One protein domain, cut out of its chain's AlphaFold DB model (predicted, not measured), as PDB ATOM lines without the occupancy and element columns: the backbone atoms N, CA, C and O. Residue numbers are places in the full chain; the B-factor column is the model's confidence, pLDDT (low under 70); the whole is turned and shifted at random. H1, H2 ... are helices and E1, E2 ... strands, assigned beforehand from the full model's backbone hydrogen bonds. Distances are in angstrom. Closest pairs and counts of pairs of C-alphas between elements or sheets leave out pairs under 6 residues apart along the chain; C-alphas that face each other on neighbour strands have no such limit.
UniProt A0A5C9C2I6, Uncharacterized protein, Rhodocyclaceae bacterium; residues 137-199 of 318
ATOM      1  N   SER A 137     -38.303 -27.090  21.636       71.12
ATOM      2  CA  SER A 137     -38.879 -28.378  21.244       71.12
ATOM      3  C   SER A 137     -37.891 -29.518  21.476       71.12
ATOM      4  O   SER A 137     -38.257 -30.531  22.064       71.12
ATOM      5  N   LYS A 138     -36.619 -29.333  21.095       81.94
ATOM      6  CA  LYS A 138     -35.572 -30.327  21.345       81.94
ATOM      7  C   LYS A 138     -35.406 -30.602  22.840       81.94
ATOM      8  O   LYS A 138     -35.480 -31.755  23.235       81.94
ATOM      9  N   ALA A 139     -35.277 -29.558  23.660       79.44
ATOM     10  CA  ALA A 139     -35.141 -29.715  25.106       79.44
ATOM     11  C   ALA A 139     -36.360 -30.413  25.741       79.44
ATOM     12  O   ALA A 139     -36.198 -31.283  26.587       79.44
ATOM     13  N   ALA A 140     -37.581 -30.096  25.297       77.88
ATOM     14  CA  ALA A 140     -38.792 -30.775  25.765       77.88
ATOM     15  C   ALA A 140     -38.865 -32.251  25.318       77.88
ATOM     16  O   ALA A 140     -39.381 -33.095  26.049       77.88
ATOM     17  N   ILE A 141     -38.356 -32.577  24.126       76.50
ATOM     18  CA  ILE A 141     -38.246 -33.962  23.643       76.50
ATOM     19  C   ILE A 141     -37.185 -34.732  24.434       76.50
ATOM     20  O   ILE A 141     -37.406 -35.901  24.730       76.50
ATOM     21  N   ASP A 142     -36.067 -34.095  24.781       83.19
ATOM     22  CA  ASP A 142     -35.000 -34.717  25.568       83.19
ATOM     23  C   ASP A 142     -35.515 -35.072  26.977       83.19
ATOM     24  O   ASP A 142     -35.415 -36.228  27.369       83.19
ATOM     25  N   VAL A 143     -36.249 -34.169  27.647       81.38
ATOM     26  CA  VAL A 143     -36.949 -34.483  28.916       81.38
ATOM     27  C   VAL A 143     -37.885 -35.687  28.764       81.38
ATOM     28  O   VAL A 143     -37.939 -36.555  29.629       81.38
ATOM     29  N   ALA A 144     -38.631 -35.774  27.661       77.56
ATOM     30  CA  ALA A 144     -39.505 -36.919  27.424       77.56
ATOM     31  C   ALA A 144     -38.726 -38.229  27.232       77.56
ATOM     32  O   ALA A 144     -39.208 -39.269  27.671       77.56
ATOM     33  N   LYS A 145     -37.555 -38.195  26.585       81.38
ATOM     34  CA  LYS A 145     -36.690 -39.372  26.419       81.38
ATOM     35  C   LYS A 145     -36.105 -39.835  27.743       81.38
ATOM     36  O   LYS A 145     -36.163 -41.028  28.004       81.38
ATOM     37  N   ASP A 146     -35.637 -38.912  28.577       81.62
ATOM     38  CA  ASP A 146     -35.079 -39.238  29.892       81.62
ATOM     39  C   ASP A 146     -36.127 -39.945  30.765       81.62
ATOM     40  O   ASP A 146     -35.849 -40.966  31.389       81.62
ATOM     41  N   ILE A 147     -37.376 -39.463  30.744       79.75
ATOM     42  CA  ILE A 147     -38.483 -40.102  31.469       79.75
ATOM     43  C   ILE A 147     -38.837 -41.459  30.847       79.75
ATOM     44  O   ILE A 147     -39.203 -42.371  31.580       79.75
ATOM     45  N   VAL A 148     -38.745 -41.628  29.522       75.38
ATOM     46  CA  VAL A 148     -38.938 -42.944  28.883       75.38
ATOM     47  C   VAL A 148     -37.859 -43.923  29.336       75.38
ATOM     48  O   VAL A 148     -38.205 -45.012  29.774       75.38
ATOM     49  N   GLU A 149     -36.586 -43.536  29.311       76.31
ATOM     50  CA  GLU A 149     -35.470 -44.378  29.759       76.31
ATOM     51  C   GLU A 149     -35.589 -44.730  31.250       76.31
ATOM     52  O   GLU A 149     -35.385 -45.873  31.662       76.31
ATOM     53  N   GLN A 150     -36.004 -43.774  32.083       71.25
ATOM     54  CA  GLN A 150     -36.294 -44.050  33.486       71.25
ATOM     55  C   GLN A 150     -37.486 -45.010  33.631       71.25
ATOM     56  O   GLN A 150     -37.438 -45.939  34.435       71.25
ATOM     57  N   ALA A 151     -38.526 -44.822  32.817       62.69
ATOM     58  CA  ALA A 151     -39.725 -45.650  32.805       62.69
ATOM     59  C   ALA A 151     -39.504 -47.069  32.240       62.69
ATOM     60  O   ALA A 151     -40.345 -47.945  32.457       62.69
ATOM     61  N   GLU A 152     -38.413 -47.294  31.502       65.38
ATOM     62  CA  GLU A 152     -37.952 -48.621  31.072       65.38
ATOM     63  C   GLU A 152     -37.294 -49.386  32.230       65.38
ATOM     64  O   GLU A 152     -37.455 -50.602  32.342       65.38
ATOM     65  N   ASN A 153     -36.596 -48.676  33.119       64.94
ATOM     66  CA  ASN A 153     -35.921 -49.262  34.279       64.94
ATOM     67  C   ASN A 153     -36.855 -49.423  35.492       64.94
ATOM     68  O   ASN A 153     -36.745 -50.388  36.250       64.94
ATOM     69  N   GLU A 154     -37.793 -48.493  35.674       64.50
ATOM     70  CA  GLU A 154     -38.729 -48.442  36.795       64.50
ATOM     71  C   GLU A 154     -40.154 -48.196  36.280       64.50
ATOM     72  O   GLU A 154     -40.380 -47.372  35.402       64.50
ATOM     73  N   SER A 155     -41.158 -48.895  36.817       62.09
ATOM     74  CA  SER A 155     -42.551 -48.676  36.409       62.09
ATOM     75  C   SER A 155     -43.055 -47.322  36.922       62.09
ATOM     76  O   SER A 155     -43.581 -47.252  38.028       62.09
ATOM     77  N   ILE A 156     -42.878 -46.269  36.126       65.69
ATOM     78  CA  ILE A 156     -43.320 -44.901  36.437       65.69
ATOM     79  C   ILE A 156     -44.672 -44.645  35.773       65.69
ATOM     80  O   ILE A 156     -44.844 -44.956  34.588       65.69
ATOM     81  N   SER A 157     -45.638 -44.094  36.504       67.12
ATOM     82  CA  SER A 157     -46.932 -43.692  35.933       67.12
ATOM     83  C   SER A 157     -46.866 -42.304  35.277       67.12
ATOM     84  O   SER A 157     -46.010 -41.480  35.606       67.12
ATOM     85  N   ILE A 158     -47.794 -41.994  34.364       69.50
ATOM     86  CA  ILE A 158     -47.889 -40.639  33.789       69.50
ATOM     87  C   ILE A 158     -48.186 -39.564  34.851       69.50
ATOM     88  O   ILE A 158     -47.843 -38.392  34.682       69.50
ATOM     89  N   GLU A 159     -48.821 -39.962  35.952       70.00
ATOM     90  CA  GLU A 159     -49.149 -39.108  37.094       70.00
ATOM     91  C   GLU A 159     -47.884 -38.775  37.890       70.00
ATOM     92  O   GLU A 159     -47.628 -37.606  38.169       70.00
ATOM     93  N   GLU A 160     -47.025 -39.764  38.141       70.88
ATOM     94  CA  GLU A 160     -45.710 -39.565  38.762       70.88
ATOM     95  C   GLU A 160     -44.779 -38.734  37.868       70.88
ATOM     96  O   GLU A 160     -44.093 -37.825  38.338       70.88
ATOM     97  N   ALA A 161     -44.826 -38.954  36.551       72.81
ATOM     98  CA  ALA A 161     -44.067 -38.176  35.574       72.81
ATOM     99  C   ALA A 161     -44.580 -36.731  35.398       72.81
ATOM    100  O   ALA A 161     -43.902 -35.904  34.783       72.81
ATOM    101  N   THR A 162     -45.751 -36.379  35.949       77.88
ATOM    102  CA  THR A 162     -46.338 -35.035  35.795       77.88
ATOM    103  C   THR A 162     -45.459 -33.943  36.405       77.88
ATOM    104  O   THR A 162     -45.380 -32.854  35.838       77.88
ATOM    105  N   ALA A 163     -44.725 -34.238  37.484       77.62
ATOM    106  CA  ALA A 163     -43.756 -33.304  38.063       77.62
ATOM    107  C   ALA A 163     -42.549 -33.043  37.139       77.62
ATOM    108  O   ALA A 163     -42.032 -31.931  37.084       77.62
ATOM    109  N   ALA A 164     -42.114 -34.049  36.376       77.94
ATOM    110  CA  ALA A 164     -41.027 -33.895  35.413       77.94
ATOM    111  C   ALA A 164     -41.500 -33.176  34.137       77.94
ATOM    112  O   ALA A 164     -40.782 -32.344  33.581       77.94
ATOM    113  N   PHE A 165     -42.742 -33.418  33.699       81.00
ATOM    114  CA  PHE A 165     -43.327 -32.683  32.577       81.00
ATOM    115  C   PHE A 165     -43.576 -31.210  32.902       81.00
ATOM    116  O   PHE A 165     -43.376 -30.373  32.025       81.00
ATOM    117  N   SER A 166     -43.978 -30.869  34.128       80.31
ATOM    118  CA  SER A 166     -44.192 -29.469  34.521       80.31
ATOM    119  C   SER A 166     -42.886 -28.671  34.619       80.31
ATOM    120  O   SER A 166     -42.901 -27.457  34.429       80.31
ATOM    121  N   ALA A 167     -41.754 -29.347  34.840       80.25
ATOM    122  CA  ALA A 167     -40.415 -28.760  34.784       80.25
ATOM    123  C   ALA A 167     -39.861 -28.613  33.348       80.25
ATOM    124  O   ALA A 167     -38.821 -27.983  33.145       80.25
ATOM    125  N   SER A 168     -40.536 -29.177  32.338       81.94
ATOM    126  CA  SER A 168     -40.135 -29.087  30.930       81.94
ATOM    127  C   SER A 168     -40.335 -27.669  30.369       81.94
ATOM    128  O   SER A 168     -41.347 -27.031  30.664       81.94
ATOM    129  N   PRO A 169     -39.467 -27.198  29.448       79.19
ATOM    130  CA  PRO A 169     -39.674 -25.945  28.714       79.19
ATOM    131  C   PRO A 169     -41.012 -25.881  27.963       79.19
ATOM    132  O   PRO A 169     -41.495 -24.795  27.647       79.19
ATOM    133  N   ASN A 170     -41.595 -27.040  27.632       79.06
ATOM    134  CA  ASN A 170     -42.932 -27.140  27.062       79.06
ATOM    135  C   ASN A 170     -43.590 -28.472  27.449       79.06
ATOM    136  O   ASN A 170     -43.362 -29.496  26.796       79.06
ATOM    137  N   GLU A 171     -44.448 -28.434  28.473       79.56
ATOM    138  CA  GLU A 171     -45.159 -29.606  29.007       79.56
ATOM    139  C   GLU A 171     -45.934 -30.369  27.920       79.56
ATOM    140  O   GLU A 171     -45.906 -31.599  27.853       79.56
ATOM    141  N   ASN A 172     -46.614 -29.650  27.021       79.25
ATOM    142  CA  ASN A 172     -47.445 -30.269  25.988       79.25
ATOM    143  C   ASN A 172     -46.613 -31.072  24.981       79.25
ATOM    144  O   ASN A 172     -47.050 -32.132  24.522       79.25
ATOM    145  N   ILE A 173     -45.427 -30.573  24.618       78.25
ATOM    146  CA  ILE A 173     -44.518 -31.271  23.703       78.25
ATOM    147  C   ILE A 173     -43.903 -32.480  24.401       78.25
ATOM    148  O   ILE A 173     -43.936 -33.567  23.823       78.25
ATOM    149  N   SER A 174     -43.415 -32.330  25.637       79.44
ATOM    150  CA  SER A 174     -42.828 -33.446  26.386       79.44
ATOM    151  C   SER A 174     -43.852 -34.551  26.647       79.44
ATOM    152  O   SER A 174     -43.573 -35.715  26.376       79.44
ATOM    153  N   ARG A 175     -45.081 -34.203  27.051       77.25
ATOM    154  CA  ARG A 175     -46.160 -35.175  27.290       77.25
ATOM    155  C   ARG A 175     -46.558 -35.906  26.004       77.25
ATOM    156  O   ARG A 175     -46.695 -37.125  26.002       77.25
ATOM    157  N   ARG A 176     -46.698 -35.197  24.874       75.88
ATOM    158  CA  ARG A 176     -46.986 -35.837  23.574       75.88
ATOM    159  C   ARG A 176     -45.846 -36.728  23.091       75.88
ATOM    160  O   ARG A 176     -46.125 -37.784  22.531       75.88
ATOM    161  N   ALA A 177     -44.597 -36.296  23.255       76.75
ATOM    162  CA  ALA A 177     -43.427 -37.086  22.890       76.75
ATOM    163  C   ALA A 177     -43.354 -38.360  23.741       76.75
ATOM    164  O   ALA A 177     -43.229 -39.444  23.184       76.75
ATOM    165  N   TYR A 178     -43.572 -38.245  25.051       77.44
ATOM    166  CA  TYR A 178     -43.648 -39.369  25.978       77.44
ATOM    167  C   TYR A 178     -44.736 -40.379  25.591       77.44
ATOM    168  O   TYR A 178     -44.436 -41.548  25.367       77.44
ATOM    169  N   CYS A 179     -45.986 -39.933  25.411       72.56
ATOM    170  CA  CYS A 179     -47.084 -40.830  25.037       72.56
ATOM    171  C   CYS A 179     -46.875 -41.493  23.665       72.56
ATOM    172  O   CYS A 179     -47.350 -42.604  23.453       72.56
ATOM    173  N   ARG A 180     -46.189 -40.824  22.724       73.88
ATOM    174  CA  ARG A 180     -45.848 -41.407  21.415       73.88
ATOM    175  C   ARG A 180     -44.737 -42.444  21.509       73.88
ATOM    176  O   ARG A 180     -44.835 -43.460  20.833       73.88
ATOM    177  N   SER A 181     -43.700 -42.168  22.295       71.75
ATOM    178  CA  SER A 181     -42.559 -43.069  22.464       71.75
ATOM    179  C   SER A 181     -42.931 -44.303  23.277       71.75
ATOM    180  O   SER A 181     -42.558 -45.406  22.902       71.75
ATOM    181  N   ARG A 182     -43.704 -44.121  24.353       68.69
ATOM    182  CA  ARG A 182     -44.158 -45.214  25.213       68.69
ATOM    183  C   ARG A 182     -45.312 -45.963  24.540       68.69
ATOM    184  O   ARG A 182     -45.212 -47.150  24.285       68.69
ATOM    185  N   GLY A 183     -46.400 -45.283  24.178       69.06
ATOM    186  CA  GLY A 183     -47.649 -45.897  23.703       69.06
ATOM    187  C   GLY A 183     -48.756 -45.858  24.764       69.06
ATOM    188  O   GLY A 183     -48.626 -45.172  25.776       69.06
ATOM    189  N   HIS A 184     -49.875 -46.560  24.540       66.19
ATOM    190  CA  HIS A 184     -50.984 -46.592  25.507       66.19
ATOM    191  C   HIS A 184     -50.592 -47.295  26.808       66.19
ATOM    192  O   HIS A 184     -49.985 -48.365  26.788       66.19
ATOM    193  N   GLU A 185     -50.953 -46.684  27.934       66.94
ATOM    194  CA  GLU A 185     -50.735 -47.245  29.263       66.94
ATOM    195  C   GLU A 185     -51.874 -48.199  29.628       66.94
ATOM    196  O   GLU A 185     -53.047 -47.915  29.376       66.94
ATOM    197  N   GLN A 186     -51.527 -49.341  30.216       66.00
ATOM    198  CA  GLN A 186     -52.477 -50.304  30.748       66.00
ATOM    199  C   GLN A 186     -52.324 -50.360  32.265       66.00
ATOM    200  O   GLN A 186     -51.243 -50.628  32.786       66.00
ATOM    201  N   ILE A 187     -53.421 -50.122  32.978       67.88
ATOM    202  CA  ILE A 187     -53.459 -50.274  34.429       67.88
ATOM    203  C   ILE A 187     -53.667 -51.755  34.729       67.88
ATOM    204  O   ILE A 187     -54.673 -52.351  34.334       67.88
ATOM    205  N   VAL A 188     -52.704 -52.362  35.412       66.00
ATOM    206  CA  VAL A 188     -52.796 -53.728  35.911       66.00
ATOM    207  C   VAL A 188     -52.843 -53.681  37.427       66.00
ATOM    208  O   VAL A 188     -51.838 -53.432  38.085       66.00
ATOM    209  N   SER A 189     -54.015 -53.980  37.980       61.66
ATOM    210  CA  SER A 189     -54.163 -54.183  39.420       61.66
ATOM    211  C   SER A 189     -53.466 -55.481  39.826       61.66
ATOM    212  O   SER A 189     -53.817 -56.542  39.308       61.66
ATOM    213  N   PHE A 190     -52.471 -55.422  40.704       64.56
ATOM    214  CA  PHE A 190     -51.741 -56.573  41.234       64.56
ATOM    215  C   PHE A 190     -51.783 -56.522  42.758       64.56
ATOM    216  O   PHE A 190     -51.233 -55.608  43.362       64.56
ATOM    217  N   LEU A 191     -52.422 -57.514  43.388       61.38
ATOM    218  CA  LEU A 191     -52.488 -57.627  44.856       61.38
ATOM    219  C   LEU A 191     -52.988 -56.359  45.584       61.38
ATOM    220  O   LEU A 191     -52.613 -56.109  46.723       61.38
ATOM    221  N   GLY A 192     -53.879 -55.595  44.944       62.78
ATOM    222  CA  GLY A 192     -54.445 -54.358  45.492       62.78
ATOM    223  C   GLY A 192     -53.665 -53.090  45.140       62.78
ATOM    224  O   GLY A 192     -54.196 -52.004  45.347       62.78
ATOM    225  N   ASP A 193     -52.475 -53.226  44.549       62.53
ATOM    226  CA  ASP A 193     -51.707 -52.109  44.006       62.53
ATOM    227  C   ASP A 193     -51.941 -52.003  42.499       62.53
ATOM    228  O   ASP A 193     -51.642 -52.922  41.727       62.53
ATOM    229  N   ASP A 194     -52.449 -50.858  42.059       65.12
ATOM    230  CA  ASP A 194     -52.585 -50.562  40.641       65.12
ATOM    231  C   ASP A 194     -51.220 -50.185  40.068       65.12
ATOM    232  O   ASP A 194     -50.623 -49.170  40.421       65.12
ATOM    233  N   ARG A 195     -50.698 -51.027  39.172       65.94
ATOM    234  CA  ARG A 195     -49.465 -50.746  38.438       65.94
ATOM    235  C   ARG A 195     -49.797 -50.262  37.045       65.94
ATOM    236  O   ARG A 195     -50.430 -50.970  36.264       65.94
ATOM    237  N   VAL A 196     -49.322 -49.068  36.716       63.25
ATOM    238  CA  VAL A 196     -49.414 -48.536  35.360       63.25
ATOM    239  C   VAL A 196     -48.261 -49.103  34.544       63.25
ATOM    240  O   VAL A 196     -47.094 -48.784  34.767       63.25
ATOM    241  N   LEU A 197     -48.588 -49.978  33.600       63.00
ATOM    242  CA  LEU A 197     -47.640 -50.504  32.631       63.00
ATOM    243  C   LEU A 197     -47.775 -49.668  31.371       63.00
ATOM    244  O   LEU A 197     -48.759 -49.763  30.638       63.00
ATOM    245  N   GLY A 198     -46.811 -48.783  31.150       53.09
ATOM    246  CA  GLY A 198     -46.844 -47.940  29.972       53.09
ATOM    247  C   GLY A 198     -46.340 -48.663  28.734       53.09
ATOM    248  O   GLY A 198     -45.242 -49.209  28.738       53.09
ATOM    249  N   GLY A 199     -47.134 -48.578  27.670       57.53
ATOM    250  CA  GLY A 199     -46.625 -48.418  26.328       57.53
ATOM    251  C   GLY A 199     -46.069 -49.643  25.634       57.53
ATOM    252  O   GLY A 199     -44.882 -49.883  25.731       57.53
TER     253      GLY A 199
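Overview. This is residues 137 to 199 of the 318 residues of an uncharacterized protein of Rhodocyclaceae bacterium (UniProt A0A5C9C2I6). Two helices, H1 and H3, pack together at a steep tilt with short H2 beside them, and the two-stranded hairpin E1-E2 reaches away from one end. Along the 63 printed residues come three named helices, then two antiparallel strands: class mixed, helices and strands. The whole is compact, radius of gyration of the C-alphas 11.7 A, spanning 39 by 18 by 18 A.

Along the chain. Find C-alpha 137 at (-38.879, -28.378, 21.244); H1 runs from there to residue 153, 24.8 A. Next come H2, residues 162 to 166, 6.1 A, and H3, residues 171 to 182, 16.1 A. E1, residues 185 to 190, spans 15.2 A; E2, residues 193 to 198, spans 15.4 A and ends at C-alpha 198 (-46.844, -47.940, 29.972).

Arrangement. H1 and H3 touch, closest at the C-alphas of Ala 140 and Ser 174, 4.9 A, the same way at a steep tilt of 43 degrees. With residues 143 to 147 alone, H1 touches H2, closest at C-alphas 143 and 165, 7.6 A. Look at hairpin E1-E2: N 188 and O 195 are within hydrogen-bond range, 2.8 A. In H1, H2 and H3 every O i to N i+4 pair is within range.

Size, cuts and confidence. The farthest C-alphas, Ser 137 and Leu 191, are 40.0 A apart. The printed part has no cut and no long link. Residues 151 to 158 and 182 to 199 have pLDDT under 70.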